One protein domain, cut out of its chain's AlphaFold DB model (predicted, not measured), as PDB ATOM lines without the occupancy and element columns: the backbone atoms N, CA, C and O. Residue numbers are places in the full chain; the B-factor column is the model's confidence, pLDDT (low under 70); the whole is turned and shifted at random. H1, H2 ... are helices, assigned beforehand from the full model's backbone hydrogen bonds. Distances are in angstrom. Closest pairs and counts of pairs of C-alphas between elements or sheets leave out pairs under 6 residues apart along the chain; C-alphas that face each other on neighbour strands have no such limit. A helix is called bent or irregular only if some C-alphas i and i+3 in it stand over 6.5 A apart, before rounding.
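AT A GLANCE: This is residues 30 to 179 of the 490 residues of an uncharacterized protein of Melampsora larici-populina (strain 98AG31 / pathotype 3-4-7) (UniProt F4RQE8). Four helices, H5 to H8, form an up-and-down bundle, and H4 folds back along H5 on one side of it. Beyond H4 and H6, the antiparallel pair H1 and H2 makes a loose cover on one side, and H3 crosses near the start of H6. The printed part has 150 residues with eight named helices, H1 to H8 in order, and no named strand; its class is all helix. It is compact, with a radius of gyration of the C-alphas of 15.6 A, and spans 47 by 41 by 28 A.

IN THESE COORDINATES: H1 holds residues 31 to 40, beginning at C-alpha 31 (193.219, 232.963, 173.134); it is neither bent nor irregular, but only just: C-alphas 31 and 34 are 6.1 A apart. H2 is residues 49 to 62, 20.0 A long. H3, residues 65 to 73, is only just irregular, with C-alphas 66 and 69 6.6 A apart. H4 is residues 75 to 85. H5, residues 89 to 109, is 30.4 A long and irregular, with C-alphas 90 and 93 7.2 A apart, and has a kink of 33 degrees near residue 102. H6 is residues 113 to 123. H7, residues 129 to 147, is 26.8 A long. H8, the longest, is residues 152 to 178, 39.6 A, ending at C-alpha 178 (207.076, 223.194, 185.452).

HOW THE PARTS SIT: The hub is H5, which touches H4, H6 and H7. H4 and H5 form a helical hairpin at a shallow tilt of 28 degrees, closest at the C-alphas of Leu 84 and Trp 92, 5.9 A. H5 touches H6 with residues 103 to 107 alone; the closest C-alphas, of Phe 107 and Pro 114, are 5.4 A apart. H5 and H7 touch and run the same way at 14 degrees, a shallow tilt, with the C-alphas of Ala 93 and Val 131 closest at 4.8 A. H7 and H8 form a hairpin at a shallow tilt of 24 degrees, closest at the C-alphas of Tyr 143 and Arg 158, 6.0 A. H8 touches H6 with residues 160 to 171 alone; the closest C-alphas, of Leu 122 and Ser 168, are 6.3 A apart. H5 and H8 are only just apart, 8.5 A at the closest. H3 and H6 are close but not clearly touching, about perpendicular at 75 degrees, with the C-alphas of Leu 67 and Gly 113 closest at 6.3 A. H2 and H4 are close but not clearly touching, with the C-alphas of Ile 55 and Asn 82 closest at 7.3 A; at 72 degrees they are only just about perpendicular. H1 and H2 are close but not clearly touching and run opposite ways at a shallow tilt of 3 degrees, with the C-alphas of Phe 37 and Phe 58 closest at 7.9 A. Every O i to N i+4 pair is within hydrogen-bond range in H2 and H4, but 5 of 6 in H1, 2 of 5 in H3, 12 of 17 in H5, 5 of 7 in H6, 14 of 15 in H7 and 22 of 23 in H8; in H3, 4 of 6 O i to N i+3 pairs are within range.

THE WHOLE: The two C-alphas farthest apart, those of Lys 45 and Asp 150, are 47.9 A apart. The printed part has no cut and no long link; the link from H1 to H2 is short, with 8 residues, and the others are tight. The mean pLDDT of the printed part is 79.6, and 34 residues are under 70, among them residues 30 to 47 and 62 to 71.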
ATOM      1  N   LEU A  30     189.599 235.817 171.757       53.03
ATOM      2  CA  LEU A  30     189.980 234.413 171.616       53.03
ATOM      3  C   LEU A  30     191.483 234.261 171.895       53.03
ATOM      4  O   LEU A  30     192.309 235.000 171.358       53.03
ATOM      5  N   LYS A  31     191.834 233.275 172.728       52.50
ATOM      6  CA  LYS A  31     193.219 232.963 173.134       52.50
ATOM      7  C   LYS A  31     194.163 232.758 171.932       52.50
ATOM      8  O   LYS A  31     195.323 233.158 171.996       52.50
ATOM      9  N   SER A  32     193.642 232.210 170.831       53.31
ATOM     10  CA  SER A  32     194.346 231.993 169.558       53.31
ATOM     11  C   SER A  32     194.997 233.255 168.992       53.31
ATOM     12  O   SER A  32     196.155 233.234 168.581       53.31
ATOM     13  N   ASP A  33     194.267 234.370 168.987       64.56
ATOM     14  CA  ASP A  33     194.605 235.518 168.143       64.56
ATOM     15  C   ASP A  33     195.830 236.272 168.680       64.56
ATOM     16  O   ASP A  33     196.628 236.812 167.911       64.56
ATOM     17  N   TRP A  34     196.012 236.265 170.004       59.50
ATOM     18  CA  TRP A  34     197.164 236.868 170.674       59.50
ATOM     19  C   TRP A  34     198.413 235.966 170.630       59.50
ATOM     20  O   TRP A  34     199.534 236.455 170.444       59.50
ATOM     21  N   GLU A  35     198.250 234.645 170.742       59.91
ATOM     22  CA  GLU A  35     199.356 233.688 170.585       59.91
ATOM     23  C   GLU A  35     199.910 233.710 169.153       59.91
ATOM     24  O   GLU A  35     201.122 233.775 168.946       59.91
ATOM     25  N   ASP A  36     199.041 233.751 168.143       68.00
ATOM     26  CA  ASP A  36     199.463 233.845 166.743       68.00
ATOM     27  C   ASP A  36     200.073 235.201 166.383       68.00
ATOM     28  O   ASP A  36     200.936 235.283 165.506       68.00
ATOM     29  N   PHE A  37     199.662 236.272 167.062       66.44
ATOM     30  CA  PHE A  37     200.271 237.593 166.932       66.44
ATOM     31  C   PHE A  37     201.680 237.646 167.535       66.44
ATOM     32  O   PHE A  37     202.616 238.092 166.871       66.44
ATOM     33  N   THR A  38     201.865 237.135 168.755       59.53
ATOM     34  CA  THR A  38     203.182 237.127 169.418       59.53
ATOM     35  C   THR A  38     204.201 236.255 168.679       59.53
ATOM     36  O   THR A  38     205.334 236.695 168.479       59.53
ATOM     37  N   LYS A  39     203.793 235.092 168.139       68.12
ATOM     38  CA  LYS A  39     204.639 234.263 167.249       68.12
ATOM     39  C   LYS A  39     205.135 235.029 166.009       68.12
ATOM     40  O   LYS A  39     206.276 234.845 165.589       68.12
ATOM     41  N   LYS A  40     204.312 235.918 165.434       66.12
ATOM     42  CA  LYS A  40     204.651 236.722 164.236       66.12
ATOM     43  C   LYS A  40     205.617 237.885 164.514       66.12
ATOM     44  O   LYS A  40     206.167 238.443 163.569       66.12
ATOM     45  N   ILE A  41     205.841 238.256 165.779       58.69
ATOM     46  CA  ILE A  41     206.609 239.455 166.187       58.69
ATOM     47  C   ILE A  41     207.962 239.078 166.830       58.69
ATOM     48  O   ILE A  41     208.549 239.825 167.606       58.69
ATOM     49  N   SER A  42     208.495 237.914 166.447       51.50
ATOM     50  CA  SER A  42     209.778 237.357 166.904       51.50
ATOM     51  C   SER A  42     210.908 238.413 167.023       51.50
ATOM     52  O   SER A  42     211.060 239.248 166.122       51.50
ATOM     53  N   PRO A  43     211.692 238.420 168.125       50.84
ATOM     54  CA  PRO A  43     212.440 239.596 168.581       50.84
ATOM     55  C   PRO A  43     213.640 239.950 167.687       50.84
ATOM     56  O   PRO A  43     214.764 239.478 167.871       50.84
ATOM     57  N   LEU A  44     213.410 240.856 166.736       49.12
ATOM     58  CA  LEU A  44     214.438 241.457 165.886       49.12
ATOM     59  C   LEU A  44     215.077 242.684 166.558       49.12
ATOM     60  O   LEU A  44     214.403 243.494 167.188       49.12
ATOM     61  N   LYS A  45     216.397 242.859 166.381       50.69
ATOM     62  CA  LYS A  45     217.212 243.885 167.075       50.69
ATOM     63  C   LYS A  45     216.788 245.347 166.837       50.69
ATOM     64  O   LYS A  45     217.218 246.215 167.593       50.69
ATOM     65  N   LYS A  46     215.988 245.628 165.806       54.75
ATOM     66  CA  LYS A  46     215.296 246.907 165.581       54.75
ATOM     67  C   LYS A  46     213.937 246.610 164.960       54.75
ATOM     68  O   LYS A  46     213.865 245.838 164.005       54.75
ATOM     69  N   LEU A  47     212.889 247.246 165.477       57.56
ATOM     70  CA  LEU A  47     211.558 247.146 164.898       57.56
ATOM     71  C   LEU A  47     211.524 247.888 163.557       57.56
ATOM     72  O   LEU A  47     211.928 249.048 163.484       57.56
ATOM     73  N   LYS A  48     211.043 247.235 162.494       70.81
ATOM     74  CA  LYS A  48     210.695 247.946 161.255       70.81
ATOM     75  C   LYS A  48     209.387 248.710 161.477       70.81
ATOM     76  O   LYS A  48     208.522 248.224 162.203       70.81
ATOM     77  N   GLN A  49     209.208 249.854 160.811       72.19
ATOM     78  CA  GLN A  49     207.966 250.643 160.880       72.19
ATOM     79  C   GLN A  49     206.721 249.763 160.644       72.19
ATOM     80  O   GLN A  49     205.796 249.769 161.448       72.19
ATOM     81  N   SER A  50     206.783 248.867 159.654       74.69
ATOM     82  CA  SER A  50     205.724 247.898 159.347       74.69
ATOM     83  C   SER A  50     205.336 246.964 160.503       74.69
ATOM     84  O   SER A  50     204.179 246.562 160.599       74.69
ATOM     85  N   GLN A  51     206.258 246.617 161.405       69.38
ATOM     86  CA  GLN A  51     205.949 245.822 162.599       69.38
ATOM     87  C   GLN A  51     205.262 246.671 163.673       69.38
ATOM     88  O   GLN A  51     204.328 246.194 164.310       69.38
ATOM     89  N   HIS A  52     205.670 247.933 163.846       68.94
ATOM     90  CA  HIS A  52     204.974 248.875 164.727       68.94
ATOM     91  C   HIS A  52     203.531 249.105 164.253       68.94
ATOM     92  O   HIS A  52     202.592 249.021 165.045       68.94
ATOM     93  N   ASP A  53     203.347 249.286 162.946       77.25
ATOM     94  CA  ASP A  53     202.033 249.447 162.326       77.25
ATOM     95  C   ASP A  53     201.198 248.160 162.427       77.25
ATOM     96  O   ASP A  53     200.003 248.231 162.697       77.25
ATOM     97  N   THR A  54     201.824 246.979 162.319       77.62
ATOM     98  CA  THR A  54     201.171 245.679 162.576       77.62
ATOM     99  C   THR A  54     200.698 245.563 164.026       77.62
ATOM    100  O   THR A  54     199.586 245.095 164.271       77.62
ATOM    101  N   ILE A  55     201.496 246.021 164.996       71.44
ATOM    102  CA  ILE A  55     201.110 246.036 166.414       71.44
ATOM    103  C   ILE A  55     199.956 247.018 166.650       71.44
ATOM    104  O   ILE A  55     198.971 246.662 167.292       71.44
ATOM    105  N   ILE A  56     200.016 248.230 166.091       72.56
ATOM    106  CA  ILE A  56     198.918 249.203 166.177       72.56
ATOM    107  C   ILE A  56     197.650 248.681 165.492       72.56
ATOM    108  O   ILE A  56     196.558 248.875 166.024       72.56
ATOM    109  N   ALA A  57     197.762 248.010 164.346       77.56
ATOM    110  CA  ALA A  57     196.628 247.404 163.652       77.56
ATOM    111  C   ALA A  57     196.015 246.255 164.465       77.56
ATOM    112  O   ALA A  57     194.792 246.171 164.564       77.56
ATOM    113  N   PHE A  58     196.841 245.418 165.103       75.12
ATOM    114  CA  PHE A  58     196.369 244.399 166.039       75.12
ATOM    115  C   PHE A  58     195.612 245.029 167.208       75.12
ATOM    116  O   PHE A  58     194.501 244.597 167.513       75.12
ATOM    117  N   TRP A  59     196.184 246.062 167.835       70.50
ATOM    118  CA  TRP A  59     195.510 246.787 168.905       70.50
ATOM    119  C   TRP A  59     194.176 247.340 168.402       70.50
ATOM    120  O   TRP A  59     193.149 246.923 168.912       70.50
ATOM    121  N   LYS A  60     194.152 248.158 167.342       72.62
ATOM    122  CA  LYS A  60     192.920 248.729 166.759       72.62
ATOM    123  C   LYS A  60     191.853 247.692 166.380       72.62
ATOM    124  O   LYS A  60     190.671 248.001 166.469       72.62
ATOM    125  N   ARG A  61     192.248 246.492 165.940       73.06
ATOM    126  CA  ARG A  61     191.323 245.416 165.546       73.06
ATOM    127  C   ARG A  61     190.697 244.701 166.742       73.06
ATOM    128  O   ARG A  61     189.525 244.346 166.675       73.06
ATOM    129  N   ASN A  62     191.480 244.455 167.791       64.62
ATOM    130  CA  ASN A  62     191.079 243.584 168.900       64.62
ATOM    131  C   ASN A  62     190.675 244.356 170.161       64.62
ATOM    132  O   ASN A  62     190.016 243.807 171.036       64.62
ATOM    133  N   ILE A  63     191.033 245.637 170.255       64.50
ATOM    134  CA  ILE A  63     190.534 246.558 171.273       64.50
ATOM    135  C   ILE A  63     189.027 246.799 171.034       64.50
ATOM    136  O   ILE A  63     188.670 247.397 170.017       64.50
ATOM    137  N   PRO A  64     188.119 246.376 171.943       62.34
ATOM    138  CA  PRO A  64     186.710 246.760 171.858       62.34
ATOM    139  C   PRO A  64     186.540 248.288 171.897       62.34
ATOM    140  O   PRO A  64     187.387 249.013 172.412       62.34
ATOM    141  N   LYS A  65     185.439 248.802 171.332       68.19
ATOM    142  CA  LYS A  65     185.257 250.249 171.086       68.19
ATOM    143  C   LYS A  65     185.376 251.123 172.347       68.19
ATOM    144  O   LYS A  65     185.833 252.254 172.241       68.19
ATOM    145  N   ASP A  66     185.051 250.583 173.522       59.78
ATOM    146  CA  ASP A  66     185.182 251.227 174.844       59.78
ATOM    147  C   ASP A  66     186.640 251.464 175.298       59.78
ATOM    148  O   ASP A  66     186.903 252.145 176.284       59.78
ATOM    149  N   LEU A  67     187.598 250.880 174.584       59.59
ATOM    150  CA  LEU A  67     189.039 251.026 174.765       59.59
ATOM    151  C   LEU A  67     189.687 251.814 173.612       59.59
ATOM    152  O   LEU A  67     190.906 251.996 173.627       59.59
ATOM    153  N   HIS A  68     188.929 252.287 172.616       68.56
ATOM    154  CA  HIS A  68     189.502 253.135 171.564       68.56
ATOM    155  C   HIS A  68     190.062 254.438 172.165       68.56
ATOM    156  O   HIS A  68     191.124 254.914 171.759       68.56
ATOM    157  N   ASP A  69     189.414 254.902 173.232       68.56
ATOM    158  CA  ASP A  69     189.880 255.884 174.208       68.56
ATOM    159  C   ASP A  69     191.285 255.584 174.755       68.56
ATOM    160  O   ASP A  69     192.084 256.495 174.932       68.56
ATOM    161  N   LEU A  70     191.655 254.322 174.989       65.81
ATOM    162  CA  LEU A  70     192.972 253.982 175.536       65.81
ATOM    163  C   LEU A  70     194.104 254.202 174.520       65.81
ATOM    164  O   LEU A  70     195.201 254.602 174.906       65.81
ATOM    165  N   LEU A  71     193.822 254.010 173.227       68.69
ATOM    166  CA  LEU A  71     194.740 254.363 172.136       68.69
ATOM    167  C   LEU A  71     194.882 255.884 171.967       68.69
ATOM    168  O   LEU A  71     195.955 256.348 171.587       68.69
ATOM    169  N   VAL A  72     193.814 256.643 172.233       76.69
ATOM    170  CA  VAL A  72     193.766 258.107 172.069       76.69
ATOM    171  C   VAL A  72     194.380 258.830 173.273       76.69
ATOM    172  O   VAL A  72     195.242 259.686 173.098       76.69
ATOM    173  N   TYR A  73     193.981 258.471 174.495       76.00
ATOM    174  CA  TYR A  73     194.418 259.133 175.727       76.00
ATOM    175  C   TYR A  73     195.764 258.622 176.261       76.00
ATOM    176  O   TYR A  73     196.448 259.360 176.968       76.00
ATOM    177  N   TYR A  74     196.177 257.387 175.933       80.69
ATOM    178  CA  TYR A  74     197.399 256.778 176.486       80.69
ATOM    179  C   TYR A  74     198.349 256.166 175.434       80.69
ATOM    180  O   TYR A  74     198.837 255.044 175.623       80.69
ATOM    181  N   PRO A  75     198.720 256.902 174.362       82.69
ATOM    182  CA  PRO A  75     199.674 256.414 173.362       82.69
ATOM    183  C   PRO A  75     201.034 256.043 173.977       82.69
ATOM    184  O   PRO A  75     201.687 255.109 173.518       82.69
ATOM    185  N   SER A  76     201.440 256.703 175.069       86.88
ATOM    186  CA  SER A  76     202.667 256.388 175.812       86.88
ATOM    187  C   SER A  76     202.617 255.037 176.541       86.88
ATOM    188  O   SER A  76     203.639 254.356 176.627       86.88
ATOM    189  N   LEU A  77     201.449 254.607 177.033       85.81
ATOM    190  CA  LEU A  77     201.270 253.290 177.656       85.81
ATOM    191  C   LEU A  77     201.322 252.177 176.605       85.81
ATOM    192  O   LEU A  77     201.976 251.154 176.816       85.81
ATOM    193  N   ILE A  78     200.683 252.401 175.456       82.75
ATOM    194  CA  ILE A  78     200.731 251.483 174.314       82.75
ATOM    195  C   ILE A  78     202.166 251.372 173.786       82.75
ATOM    196  O   ILE A  78     202.665 250.261 173.639       82.75
ATOM    197  N   ALA A  79     202.879 252.490 173.616       85.50
ATOM    198  CA  ALA A  79     204.289 252.486 173.223       85.50
ATOM    199  C   ALA A  79     205.170 251.690 174.206       85.50
ATOM    200  O   ALA A  79     205.954 250.851 173.770       85.50
ATOM    201  N   LYS A  80     204.996 251.877 175.526       89.81
ATOM    202  CA  LYS A  80     205.706 251.092 176.557       89.81
ATOM    203  C   LYS A  80     205.365 249.599 176.511       89.81
ATOM    204  O   LYS A  80     206.255 248.769 176.656       89.81
ATOM    205  N   THR A  81     204.097 249.247 176.294       86.38
ATOM    206  CA  THR A  81     203.646 247.845 176.205       86.38
ATOM    207  C   THR A  81     204.186 247.169 174.942       86.38
ATOM    208  O   THR A  81     204.659 246.036 175.000       86.38
ATOM    209  N   ASN A  82     204.217 247.883 173.816       84.19
ATOM    210  CA  ASN A  82     204.853 247.419 172.585       84.19
ATOM    211  C   ASN A  82     206.359 247.215 172.804       84.19
ATOM    212  O   ASN A  82     206.892 246.160 172.473       84.19
ATOM    213  N   ASP A  83     207.029 248.193 173.422       87.69
ATOM    214  CA  ASP A  83     208.456 248.151 173.753       87.69
ATOM    215  C   ASP A  83     208.819 247.021 174.743       87.69
ATOM    216  O   ASP A  83     209.918 246.465 174.680       87.69
ATOM    217  N   LEU A  84     207.896 246.620 175.623       89.12
ATOM    218  CA  LEU A  84     208.008 245.395 176.416       89.12
ATOM    219  C   LEU A  84     207.986 244.153 175.513       89.12
ATOM    220  O   LEU A  84     208.973 243.417 175.497       89.12
ATOM    221  N   ILE A  85     206.899 243.952 174.754       83.50
ATOM    222  CA  ILE A  85     206.635 242.744 173.945       83.50
ATOM    223  C   ILE A  85     207.786 242.436 172.978       83.50
ATOM    224  O   ILE A  85     208.183 241.283 172.835       83.50
ATOM    225  N   ILE A  86     208.352 243.463 172.337       82.94
ATOM    226  CA  ILE A  86     209.427 243.316 171.339       82.94
ATOM    227  C   ILE A  86     210.818 243.100 171.958       82.94
ATOM    228  O   ILE A  86     211.789 242.854 171.240       82.94
ATOM    229  N   SER A  87     210.960 243.279 173.274       85.19
ATOM    230  CA  SER A  87     212.263 243.254 173.937       85.19
ATOM    231  C   SER A  87     212.673 241.859 174.392       85.19
ATOM    232  O   SER A  87     211.848 240.971 174.579       85.19
ATOM    233  N   LYS A  88     213.974 241.665 174.623       87.69
ATOM    234  CA  LYS A  88     214.485 240.457 175.276       87.69
ATOM    235  C   LYS A  88     213.890 240.291 176.678       87.69
ATOM    236  O   LYS A  88     213.923 241.249 177.452       87.69
ATOM    237  N   ASN A  89     213.500 239.066 177.035       85.81
ATOM    238  CA  ASN A  89     212.940 238.689 178.345       85.81
ATOM    239  C   ASN A  89     213.752 239.228 179.540       85.81
ATOM    240  O   ASN A  89     213.175 239.719 180.505       85.81
ATOM    241  N   GLU A  90     215.087 239.229 179.434       86.62
ATOM    242  CA  GLU A  90     216.042 239.826 180.391       86.62
ATOM    243  C   GLU A  90     215.655 241.253 180.842       86.62
ATOM    244  O   GLU A  90     215.867 241.633 181.991       86.62
ATOM    245  N   ARG A  91     215.080 242.056 179.935       91.44
ATOM    246  CA  ARG A  91     214.709 243.463 180.163       91.44
ATOM    247  C   ARG A  91     213.251 243.651 180.574       91.44
ATOM    248  O   ARG A  91     212.882 244.760 180.971       91.44
ATOM    249  N   TRP A  92     212.419 242.610 180.492       93.50
ATOM    250  CA  TRP A  92     210.979 242.739 180.721       93.50
ATOM    251  C   TRP A  92     210.658 243.204 182.139       93.50
ATOM    252  O   TRP A  92     209.779 244.036 182.311       93.50
ATOM    253  N   ALA A  93     211.393 242.733 183.148       88.75
ATOM    254  CA  ALA A  93     211.155 243.093 184.545       88.75
ATOM    255  C   ALA A  93     211.256 244.614 184.799       88.75
ATOM    256  O   ALA A  93     210.396 245.190 185.465       88.75
ATOM    257  N   GLY A  94     212.263 245.281 184.220       91.94
ATOM    258  CA  GLY A  94     212.414 246.737 184.316       91.94
ATOM    259  C   GLY A  94     211.307 247.485 183.570       91.94
ATOM    260  O   GLY A  94     210.642 248.343 184.148       91.94
ATOM    261  N   LYS A  95     211.044 247.098 182.314       94.12
ATOM    262  CA  LYS A  95     209.982 247.706 181.491       94.12
ATOM    263  C   LYS A  95     208.590 247.518 182.098       94.12
ATOM    264  O   LYS A  95     207.781 248.440 182.049       94.12
ATOM    265  N   MET A  96     208.335 246.368 182.722       94.62
ATOM    266  CA  MET A  96     207.096 246.084 183.441       94.62
ATOM    267  C   MET A  96     206.886 247.083 184.577       94.62
ATOM    268  O   MET A  96     205.826 247.687 184.648       94.62
ATOM    269  N   THR A  97     207.897 247.357 185.406       92.38
ATOM    270  CA  THR A  97     207.787 248.401 186.441       92.38
ATOM    271  C   THR A  97     207.467 249.774 185.839       92.38
ATOM    272  O   THR A  97     206.574 250.455 186.333       92.38
ATOM    273  N   THR A  98     208.095 250.156 184.721       94.75
ATOM    274  CA  THR A  98     207.806 251.423 184.017       94.75
ATOM    275  C   THR A  98     206.395 251.492 183.401       94.75
ATOM    276  O   THR A  98     205.864 252.593 183.197       94.75
ATOM    277  N   ILE A  99     205.787 250.339 183.095       92.56
ATOM    278  CA  ILE A  99     204.375 250.201 182.713       92.56
ATOM    279  C   ILE A  99     203.496 250.341 183.958       92.56
ATOM    280  O   ILE A  99     202.683 251.257 184.008       92.56
ATOM    281  N   LEU A 100     203.699 249.513 184.986       93.25
ATOM    282  CA  LEU A 100     202.907 249.486 186.224       93.25
ATOM    283  C   LEU A 100     202.861 250.860 186.919       93.25
ATOM    284  O   LEU A 100     201.789 251.316 187.312       93.25
ATOM    285  N   GLN A 101     203.987 251.579 186.972       92.00
ATOM    286  CA  GLN A 101     204.060 252.954 187.487       92.00
ATOM    287  C   GLN A 101     203.237 253.955 186.664       92.00
ATOM    288  O   GLN A 101     202.619 254.850 187.230       92.00
ATOM    289  N   ALA A 102     203.192 253.811 185.334       90.12
ATOM    290  CA  ALA A 102     202.351 254.656 184.485       90.12
ATOM    291  C   ALA A 102     200.862 254.299 184.623       90.12
ATOM    292  O   ALA A 102     200.008 255.180 184.594       90.12
ATOM    293  N   VAL A 103     200.562 253.011 184.792       89.31
ATOM    294  CA  VAL A 103     199.212 252.458 184.952       89.31
ATOM    295  C   VAL A 103     198.606 252.851 186.307       89.31
ATOM    296  O   VAL A 103     197.431 253.200 186.338       89.31
ATOM    297  N   LYS A 104     199.382 252.869 187.404       89.50
ATOM    298  CA  LYS A 104     198.927 253.163 188.785       89.50
ATOM    299  C   LYS A 104     198.002 254.394 188.914       89.50
ATOM    300  O   LYS A 104     196.851 254.203 189.310       89.50
ATOM    301  N   PRO A 105     198.392 255.623 188.511       87.25
ATOM    302  CA  PRO A 105     197.510 256.793 188.613       87.25
ATOM    303  C   PRO A 105     196.277 256.702 187.699       87.25
ATOM    304  O   PRO A 105     195.212 257.224 188.034       87.25
ATOM    305  N   MET A 106     196.381 256.016 186.554       84.31
ATOM    306  CA  MET A 106     195.229 255.780 185.681       84.31
ATOM    307  C   MET A 106     194.245 254.788 186.307       84.31
ATOM    308  O   MET A 106     193.044 254.942 186.132       84.31
ATOM    309  N   PHE A 107     194.743 253.770 187.013       79.88
ATOM    310  CA  PHE A 107     193.954 252.669 187.562       79.88
ATOM    311  C   PHE A 107     192.994 253.149 188.658       79.88
ATOM    312  O   PHE A 107     191.834 252.745 188.683       79.88
ATOM    313  N   LEU A 108     193.448 254.088 189.495       77.31
ATOM    314  CA  LEU A 108     192.613 254.764 190.492       77.31
ATOM    315  C   LEU A 108     191.596 255.726 189.842       77.31
ATOM    316  O   LEU A 108     190.467 255.858 190.314       77.31
ATOM    317  N   LYS A 109     191.964 256.387 188.732       81.69
ATOM    318  CA  LYS A 109     191.142 257.435 188.096       81.69
ATOM    319  C   LYS A 109     190.173 256.933 187.013       81.69
ATOM    320  O   LYS A 109     189.121 257.548 186.822       81.69
ATOM    321  N   TYR A 110     190.432 255.803 186.349       76.75
ATOM    322  CA  TYR A 110     189.665 255.291 185.197       76.75
ATOM    323  C   TYR A 110     189.371 253.785 185.311       76.75
ATOM    324  O   TYR A 110     190.272 252.951 185.263       76.75
ATOM    325  N   ASN A 111     188.087 253.420 185.414       65.69
ATOM    326  CA  ASN A 111     187.679 252.022 185.564       65.69
ATOM    327  C   ASN A 111     187.839 251.252 184.245       65.69
ATOM    328  O   ASN A 111     187.068 251.439 183.310       65.69
ATOM    329  N   GLY A 112     188.781 250.307 184.208       66.31
ATOM    330  CA  GLY A 112     188.783 249.201 183.244       66.31
ATOM    331  C   GLY A 112     189.847 249.258 182.151       66.31
ATOM    332  O   GLY A 112     190.370 248.207 181.792       66.31
ATOM    333  N   GLY A 113     190.222 250.437 181.654       73.12
ATOM    334  CA  GLY A 113     191.250 250.561 180.612       73.12
ATOM    335  C   GLY A 113     192.616 249.997 181.048       73.12
ATOM    336  O   GLY A 113     193.056 248.975 180.517       73.12
ATOM    337  N   PRO A 114     193.236 250.595 182.083       78.12
ATOM    338  CA  PRO A 114     194.402 250.067 182.799       78.12
ATOM    339  C   PRO A 114     194.314 248.568 183.141       78.12
ATOM    340  O   PRO A 114     195.264 247.818 182.932       78.12
ATOM    341  N   CYS A 115     193.147 248.111 183.607       80.75
ATOM    342  CA  CYS A 115     192.897 246.726 184.006       80.75
ATOM    343  C   CYS A 115     193.070 245.727 182.849       80.75
ATOM    344  O   CYS A 115     193.601 244.637 183.053       80.75
ATOM    345  N   LYS A 116     192.647 246.093 181.632       81.44
ATOM    346  CA  LYS A 116     192.697 245.202 180.463       81.44
ATOM    347  C   LYS A 116     194.133 244.942 179.982       81.44
ATOM    348  O   LYS A 116     194.418 243.815 179.587       81.44
ATOM    349  N   VAL A 117     195.046 245.914 180.108       83.75
ATOM    350  CA  VAL A 117     196.484 245.719 179.814       83.75
ATOM    351  C   VAL A 117     197.095 244.686 180.767       83.75
ATOM    352  O   VAL A 117     197.769 243.757 180.329       83.75
ATOM    353  N   ILE A 118     196.807 244.796 182.069       89.62
ATOM    354  CA  ILE A 118     197.302 243.852 183.085       89.62
ATOM    355  C   ILE A 118     196.714 242.453 182.880       89.62
ATOM    356  O   ILE A 118     197.450 241.470 182.914       89.62
ATOM    357  N   HIS A 119     195.414 242.361 182.589       88.38
ATOM    358  CA  HIS A 119     194.766 241.099 182.237       88.38
ATOM    359  C   HIS A 119     195.444 240.426 181.034       88.38
ATOM    360  O   HIS A 119     195.808 239.260 181.118       88.38
ATOM    361  N   GLN A 120     195.668 241.161 179.938       83.31
ATOM    362  CA  GLN A 120     196.322 240.631 178.735       83.31
ATOM    363  C   GLN A 120     197.731 240.102 179.024       83.31
ATOM    364  O   GLN A 120     198.070 238.996 178.598       83.31
ATOM    365  N   LEU A 121     198.519 240.849 179.803       87.12
ATOM    366  CA  LEU A 121     199.846 240.425 180.251       87.12
ATOM    367  C   LEU A 121     199.791 239.143 181.093       87.12
ATOM    368  O   LEU A 121     200.623 238.266 180.897       87.12
ATOM    369  N   LEU A 122     198.804 238.999 181.981       90.12
ATOM    370  CA  LEU A 122     198.601 237.782 182.779       90.12
ATOM    371  C   LEU A 122     198.079 236.585 181.967       90.12
ATOM    372  O   LEU A 122     198.356 235.440 182.325       90.12
ATOM    373  N   THR A 123     197.359 236.825 180.867       85.94
ATOM    374  CA  THR A 123     196.887 235.761 179.964       85.94
ATOM    375  C   THR A 123     197.943 235.242 178.986       85.94
ATOM    376  O   THR A 123     197.683 234.252 178.305       85.94
ATOM    377  N   LEU A 124     199.132 235.856 178.919       84.06
ATOM    378  CA  LEU A 124     200.258 235.328 178.140       84.06
ATOM    379  C   LEU A 124     200.544 233.869 178.529       84.06
ATOM    380  O   LEU A 124     200.609 233.538 179.714       84.06
ATOM    381  N   GLU A 125     200.754 232.996 177.538       85.50
ATOM    382  CA  GLU A 125     201.111 231.589 177.768       85.50
ATOM    383  C   GLU A 125     202.340 231.499 178.688       85.50
ATOM    384  O   GLU A 125     202.266 230.912 179.770       85.50
ATOM    385  N   LYS A 126     203.420 232.189 178.300       85.56
ATOM    386  CA  LYS A 126     204.700 232.248 179.013       85.56
ATOM    387  C   LYS A 126     204.991 233.680 179.456       85.56
ATOM    388  O   LYS A 126     205.125 234.579 178.629       85.56
ATOM    389  N   ILE A 127     205.122 233.870 180.766       87.31
ATOM    390  CA  ILE A 127     205.525 235.127 181.406       87.31
ATOM    391  C   ILE A 127     206.828 234.834 182.157       87.31
ATOM    392  O   ILE A 127     206.848 233.879 182.934       87.31
ATOM    393  N   PRO A 128     207.911 235.611 181.975       89.06
ATOM    394  CA  PRO A 128     209.106 235.465 182.802       89.06
ATOM    395  C   PRO A 128     208.756 235.622 184.289       89.06
ATOM    396  O   PRO A 128     208.042 236.552 184.663       89.06
ATOM    397  N   PHE A 129     209.253 234.736 185.152       83.56
ATOM    398  CA  PHE A 129     208.832 234.681 186.559       83.56
ATOM    399  C   PHE A 129     209.024 236.009 187.310       83.56
ATOM    400  O   PHE A 129     208.132 236.472 188.020       83.56
ATOM    401  N   ASN A 130     210.135 236.700 187.054       80.00
ATOM    402  CA  ASN A 130     210.436 238.028 187.600       80.00
ATOM    403  C   ASN A 130     209.496 239.155 187.111       80.00
ATOM    404  O   ASN A 130     209.426 240.216 187.732       80.00
ATOM    405  N   VAL A 131     208.773 238.946 186.006       88.38
ATOM    406  CA  VAL A 131     207.717 239.836 185.499       88.38
ATOM    407  C   VAL A 131     206.396 239.513 186.188       88.38
ATOM    408  O   VAL A 131     205.726 240.432 186.657       88.38
ATOM    409  N   LEU A 132     206.060 238.224 186.314       88.19
ATOM    410  CA  LEU A 132     204.887 237.759 187.059       88.19
ATOM    411  C   LEU A 132     204.924 238.256 188.511       88.19
ATOM    412  O   LEU A 132     203.938 238.818 188.983       88.19
ATOM    413  N   GLN A 133     206.086 238.155 189.170       81.62
ATOM    414  CA  GLN A 133     206.323 238.698 190.511       81.62
ATOM    415  C   GLN A 133     205.997 240.192 190.613       81.62
ATOM    416  O   GLN A 133     205.315 240.605 191.546       81.62
ATOM    417  N   ARG A 134     206.430 241.005 189.641       87.19
ATOM    418  CA  ARG A 134     206.177 242.457 189.638       87.19
ATOM    419  C   ARG A 134     204.707 242.793 189.414       87.19
ATOM    420  O   ARG A 134     204.201 243.694 190.073       87.19
ATOM    421  N   ILE A 135     204.021 242.066 188.528       89.88
ATOM    422  CA  ILE A 135     202.576 242.239 188.315       89.88
ATOM    423  C   ILE A 135     201.804 241.852 189.583       89.88
ATOM    424  O   ILE A 135     200.963 242.622 190.033       89.88
ATOM    425  N   HIS A 136     202.104 240.694 190.179       88.12
ATOM    426  CA  HIS A 136     201.422 240.208 191.381       88.12
ATOM    427  C   HIS A 136     201.625 241.144 192.579       88.12
ATOM    428  O   HIS A 136     200.659 241.526 193.233       88.12
ATOM    429  N   HIS A 137     202.867 241.576 192.819       80.25
ATOM    430  CA  HIS A 137     203.190 242.555 193.856       80.25
ATOM    431  C   HIS A 137     202.407 243.864 193.656       80.25
ATOM    432  O   HIS A 137     201.726 244.325 194.568       80.25
ATOM    433  N   TRP A 138     202.408 244.423 192.446       91.50
ATOM    434  CA  TRP A 138     201.661 245.648 192.165       91.50
ATOM    435  C   TRP A 138     200.139 245.470 192.306       91.50
ATOM    436  O   TRP A 138     199.466 246.363 192.806       91.50
ATOM    437  N   LEU A 139     199.576 244.315 191.935       87.88
ATOM    438  CA  LEU A 139     198.149 244.036 192.150       87.88
ATOM    439  C   LEU A 139     197.774 244.049 193.637       87.88
ATOM    440  O   LEU A 139     196.728 244.593 193.984       87.88
ATOM    441  N   LEU A 140     198.629 243.494 194.501       81.31
ATOM    442  CA  LEU A 140     198.438 243.549 195.949       81.31
ATOM    443  C   LEU A 140     198.527 244.989 196.478       81.31
ATOM    444  O   LEU A 140     197.650 245.380 197.241       81.31
ATOM    445  N   GLU A 141     199.498 245.802 196.032       83.75
ATOM    446  CA  GLU A 141     199.563 247.228 196.411       83.75
ATOM    447  C   GLU A 141     198.242 247.951 196.103       83.75
ATOM    448  O   GLU A 141     197.650 248.581 196.981       83.75
ATOM    449  N   ILE A 142     197.755 247.839 194.860       87.81
ATOM    450  CA  ILE A 142     196.534 248.536 194.442       87.81
ATOM    451  C   ILE A 142     195.318 248.003 195.204       87.81
ATOM    452  O   ILE A 142     194.479 248.803 195.606       87.81
ATOM    453  N   TYR A 143     195.217 246.686 195.435       87.44
ATOM    454  CA  TYR A 143     194.121 246.094 196.212       87.44
ATOM    455  C   TYR A 143     193.999 246.739 197.596       87.44
ATOM    456  O   TYR A 143     192.901 247.077 198.039       87.44
ATOM    457  N   VAL A 144     195.135 246.949 198.256       83.62
ATOM    458  CA  VAL A 144     195.226 247.526 199.599       83.62
ATOM    459  C   VAL A 144     194.853 249.005 199.578       83.62
ATOM    460  O   VAL A 144     193.974 249.415 200.334       83.62
ATOM    461  N   GLU A 145     195.427 249.781 198.651       87.00
ATOM    462  CA  GLU A 145     195.095 251.201 198.462       87.00
ATOM    463  C   GLU A 145     193.584 251.426 198.276       87.00
ATOM    464  O   GLU A 145     193.029 252.383 198.815       87.00
ATOM    465  N   ILE A 146     192.891 250.525 197.569       90.25
ATOM    466  CA  ILE A 146     191.442 250.633 197.338       90.25
ATOM    467  C   ILE A 146     190.579 249.894 198.372       90.25
ATOM    468  O   ILE A 146     189.353 249.995 198.303       90.25
ATOM    469  N   THR A 147     191.159 249.148 199.318       87.75
ATOM    470  CA  THR A 147     190.398 248.415 200.353       87.75
ATOM    471  C   THR A 147     189.699 249.374 201.313       87.75
ATOM    472  O   THR A 147     188.542 249.156 201.658       87.75
ATOM    473  N   HIS A 148     190.348 250.488 201.648       88.44
ATOM    474  CA  HIS A 148     189.806 251.512 202.549       88.44
ATOM    475  C   HIS A 148     188.877 252.527 201.858       88.44
ATOM    476  O   HIS A 148     188.310 253.393 202.517       88.44
ATOM    477  N   VAL A 149     188.705 252.436 200.534       90.62
ATOM    478  CA  VAL A 149     187.822 253.331 199.777       90.62
ATOM    479  C   VAL A 149     186.417 252.735 199.726       90.62
ATOM    480  O   VAL A 149     186.145 251.810 198.950       90.62
ATOM    481  N   ASP A 150     185.505 253.289 200.524       92.88
ATOM    482  CA  ASP A 150     184.089 252.938 200.452       92.88
ATOM    483  C   ASP A 150     183.406 253.674 199.290       92.88
ATOM    484  O   ASP A 150     182.979 254.824 199.381       92.88
ATOM    485  N   SER A 151     183.373 253.016 198.132       93.06
ATOM    486  CA  SER A 151     182.540 253.434 197.008       93.06
ATOM    487  C   SER A 151     182.155 252.228 196.147       93.06
ATOM    488  O   SER A 151     182.964 251.301 195.995       93.06
ATOM    489  N   PRO A 152     180.988 252.249 195.470       92.00
ATOM    490  CA  PRO A 152     180.601 251.198 194.519       92.00
ATOM    491  C   PRO A 152     181.650 250.995 193.417       92.00
ATOM    492  O   PRO A 152     181.874 249.890 192.922       92.00
ATOM    493  N   ARG A 153     182.337 252.084 193.058       87.19
ATOM    494  CA  ARG A 153     183.399 252.108 192.060       87.19
ATOM    495  C   ARG A 153     184.652 251.354 192.515       87.19
ATOM    496  O   ARG A 153     185.225 250.617 191.712       87.19
ATOM    497  N   ALA A 154     185.060 251.535 193.773       89.75
ATOM    498  CA  ALA A 154     186.176 250.812 194.376       89.75
ATOM    499  C   ALA A 154     185.832 249.331 194.594       89.75
ATOM    500  O   ALA A 154     186.670 248.479 194.320       89.75
ATOM    501  N   ALA A 155     184.589 249.003 194.971       90.56
ATOM    502  CA  ALA A 155     184.131 247.615 195.094       90.56
ATOM    503  C   ALA A 155     184.272 246.827 193.774       90.56
ATOM    504  O   ALA A 155     184.914 245.779 193.752       90.56
ATOM    505  N   GLN A 156     183.791 247.377 192.651       90.62
ATOM    506  CA  GLN A 156     183.984 246.777 191.316       90.62
ATOM    507  C   GLN A 156     185.459 246.655 190.902       90.62
ATOM    508  O   GLN A 156     185.807 245.853 190.033       90.62
ATOM    509  N   LEU A 157     186.326 247.513 191.443       89.81
ATOM    510  CA  LEU A 157     187.754 247.489 191.154       89.81
ATOM    511  C   LEU A 157     188.465 246.416 191.993       89.81
ATOM    512  O   LEU A 157     189.299 245.702 191.440       89.81
ATOM    513  N   ARG A 158     188.073 246.232 193.265       91.56
ATOM    514  CA  ARG A 158     188.530 245.138 194.143       91.56
ATOM    515  C   ARG A 158     188.253 243.778 193.520       91.56
ATOM    516  O   ARG A 158     189.196 243.028 193.297       91.56
ATOM    517  N   GLU A 159     187.013 243.530 193.104       92.00
ATOM    518  CA  GLU A 159     186.603 242.284 192.439       92.00
ATOM    519  C   GLU A 159     187.479 241.957 191.209       92.00
ATOM    520  O   GLU A 159     187.938 240.826 191.023       92.00
ATOM    521  N   LYS A 160     187.790 242.967 190.382       91.12
ATOM    522  CA  LYS A 160     188.665 242.805 189.207       91.12
ATOM    523  C   LYS A 160     190.111 242.502 189.593       91.12
ATOM    524  O   LYS A 160     190.731 241.646 188.964       91.12
ATOM    525  N   ILE A 161     190.645 243.178 190.611       91.00
ATOM    526  CA  ILE A 161     191.997 242.904 191.113       91.00
ATOM    527  C   ILE A 161     192.073 241.501 191.718       91.00
ATOM    528  O   ILE A 161     193.018 240.784 191.409       91.00
ATOM    529  N   GLU A 162     191.082 241.060 192.495       89.19
ATOM    530  CA  GLU A 162     191.015 239.688 193.018       89.19
ATOM    531  C   GLU A 162     191.027 238.648 191.893       89.19
ATOM    532  O   GLU A 162     191.725 237.638 191.989       89.19
ATOM    533  N   GLY A 163     190.302 238.906 190.798       90.81
ATOM    534  CA  GLY A 163     190.370 238.090 189.585       90.81
ATOM    535  C   GLY A 163     191.790 238.007 189.012       90.81
ATOM    536  O   GLY A 163     192.274 236.920 188.704       90.81
ATOM    537  N   PHE A 164     192.501 239.134 188.921       93.44
ATOM    538  CA  PHE A 164     193.884 239.167 188.431       93.44
ATOM    539  C   PHE A 164     194.878 238.511 189.401       93.44
ATOM    540  O   PHE A 164     195.785 237.804 188.957       93.44
ATOM    541  N   ILE A 165     194.686 238.676 190.713       86.25
ATOM    542  CA  ILE A 165     195.448 237.983 191.756       86.25
ATOM    543  C   ILE A 165     195.289 236.469 191.569       86.25
ATOM    544  O   ILE A 165     196.302 235.787 191.428       86.25
ATOM    545  N   LYS A 166     194.058 235.958 191.424       85.50
ATOM    546  CA  LYS A 166     193.783 234.531 191.165       85.50
ATOM    547  C   LYS A 166     194.456 234.020 189.881       85.50
ATOM    548  O   LYS A 166     195.097 232.973 189.914       85.50
ATOM    549  N   ILE A 167     194.389 234.766 188.770       88.94
ATOM    550  CA  ILE A 167     195.081 234.391 187.516       88.94
ATOM    551  C   ILE A 167     196.601 234.327 187.733       88.94
ATOM    552  O   ILE A 167     197.248 233.359 187.333       88.94
ATOM    553  N   SER A 168     197.179 235.340 188.386       87.25
ATOM    554  CA  SER A 168     198.620 235.371 188.653       87.25
ATOM    555  C   SER A 168     199.066 234.241 189.591       87.25
ATOM    556  O   SER A 168     200.091 233.623 189.325       87.25
ATOM    557  N   GLN A 169     198.275 233.896 190.615       80.06
ATOM    558  CA  GLN A 169     198.502 232.734 191.486       80.06
ATOM    559  C   GLN A 169     198.471 231.415 190.704       80.06
ATOM    560  O   GLN A 169     199.358 230.588 190.892       80.06
ATOM    561  N   GLY A 170     197.528 231.244 189.769       80.12
ATOM    562  CA  GLY A 170     197.530 230.106 188.843       80.12
ATOM    563  C   GLY A 170     198.846 230.007 188.063       80.12
ATOM    564  O   GLY A 170     199.502 228.971 188.089       80.12
ATOM    565  N   LYS A 171     199.313 231.125 187.490       84.19
ATOM    566  CA  LYS A 171     200.609 231.198 186.789       84.19
ATOM    567  C   LYS A 171     201.821 230.897 187.682       84.19
ATOM    568  O   LYS A 171     202.802 230.345 187.186       84.19
ATOM    569  N   TYR A 172     201.776 231.228 188.975       74.44
ATOM    570  CA  TYR A 172     202.804 230.796 189.931       74.44
ATOM    571  C   TYR A 172     202.812 229.275 190.083       74.44
ATOM    572  O   TYR A 172     203.886 228.679 190.049       74.44
ATOM    573  N   MET A 173     201.639 228.653 190.232       73.94
ATOM    574  CA  MET A 173     201.522 227.200 190.371       73.94
ATOM    575  C   MET A 173     201.946 226.471 189.093       73.94
ATOM    576  O   MET A 173     202.679 225.490 189.191       73.94
ATOM    577  N   ASP A 174     201.578 226.981 187.912       79.12
ATOM    578  CA  ASP A 174     202.056 226.475 186.617       79.12
ATOM    579  C   ASP A 174     203.592 226.507 186.553       79.12
ATOM    580  O   ASP A 174     204.227 225.506 186.222       79.12
ATOM    581  N   TYR A 175     204.202 227.643 186.916       77.00
ATOM    582  CA  TYR A 175     205.657 227.807 186.901       77.00
ATOM    583  C   TYR A 175     206.347 226.856 187.886       77.00
ATOM    584  O   TYR A 175     207.245 226.121 187.484       77.00
ATOM    585  N   ILE A 176     205.886 226.805 189.140       63.91
ATOM    586  CA  ILE A 176     206.418 225.903 190.176       63.91
ATOM    587  C   ILE A 176     206.304 224.437 189.737       63.91
ATOM    588  O   ILE A 176     207.262 223.689 189.893       63.91
ATOM    589  N   SER A 177     205.176 224.043 189.137       72.75
ATOM    590  CA  SER A 177     204.956 222.677 188.636       72.75
ATOM    591  C   SER A 177     205.812 222.345 187.407       72.75
ATOM    592  O   SER A 177     206.093 221.176 187.157       72.75
ATOM    593  N   SER A 178     206.214 223.356 186.630       76.12
ATOM    594  CA  SER A 178     207.076 223.194 185.452       76.12
ATOM    595  C   SER A 178     208.569 223.105 185.780       76.12
ATOM    596  O   SER A 178     209.335 222.585 184.971       76.12
ATOM    597  N   LEU A 179     208.987 223.593 186.952       67.88
ATOM    598  CA  LEU A 179     210.366 223.477 187.411       67.88
ATOM    599  C   LEU A 179     210.637 222.042 187.874       67.88
ATOM    600  O   LEU A 179     209.951 221.510 188.750       67.88
TER     601      LEU A 179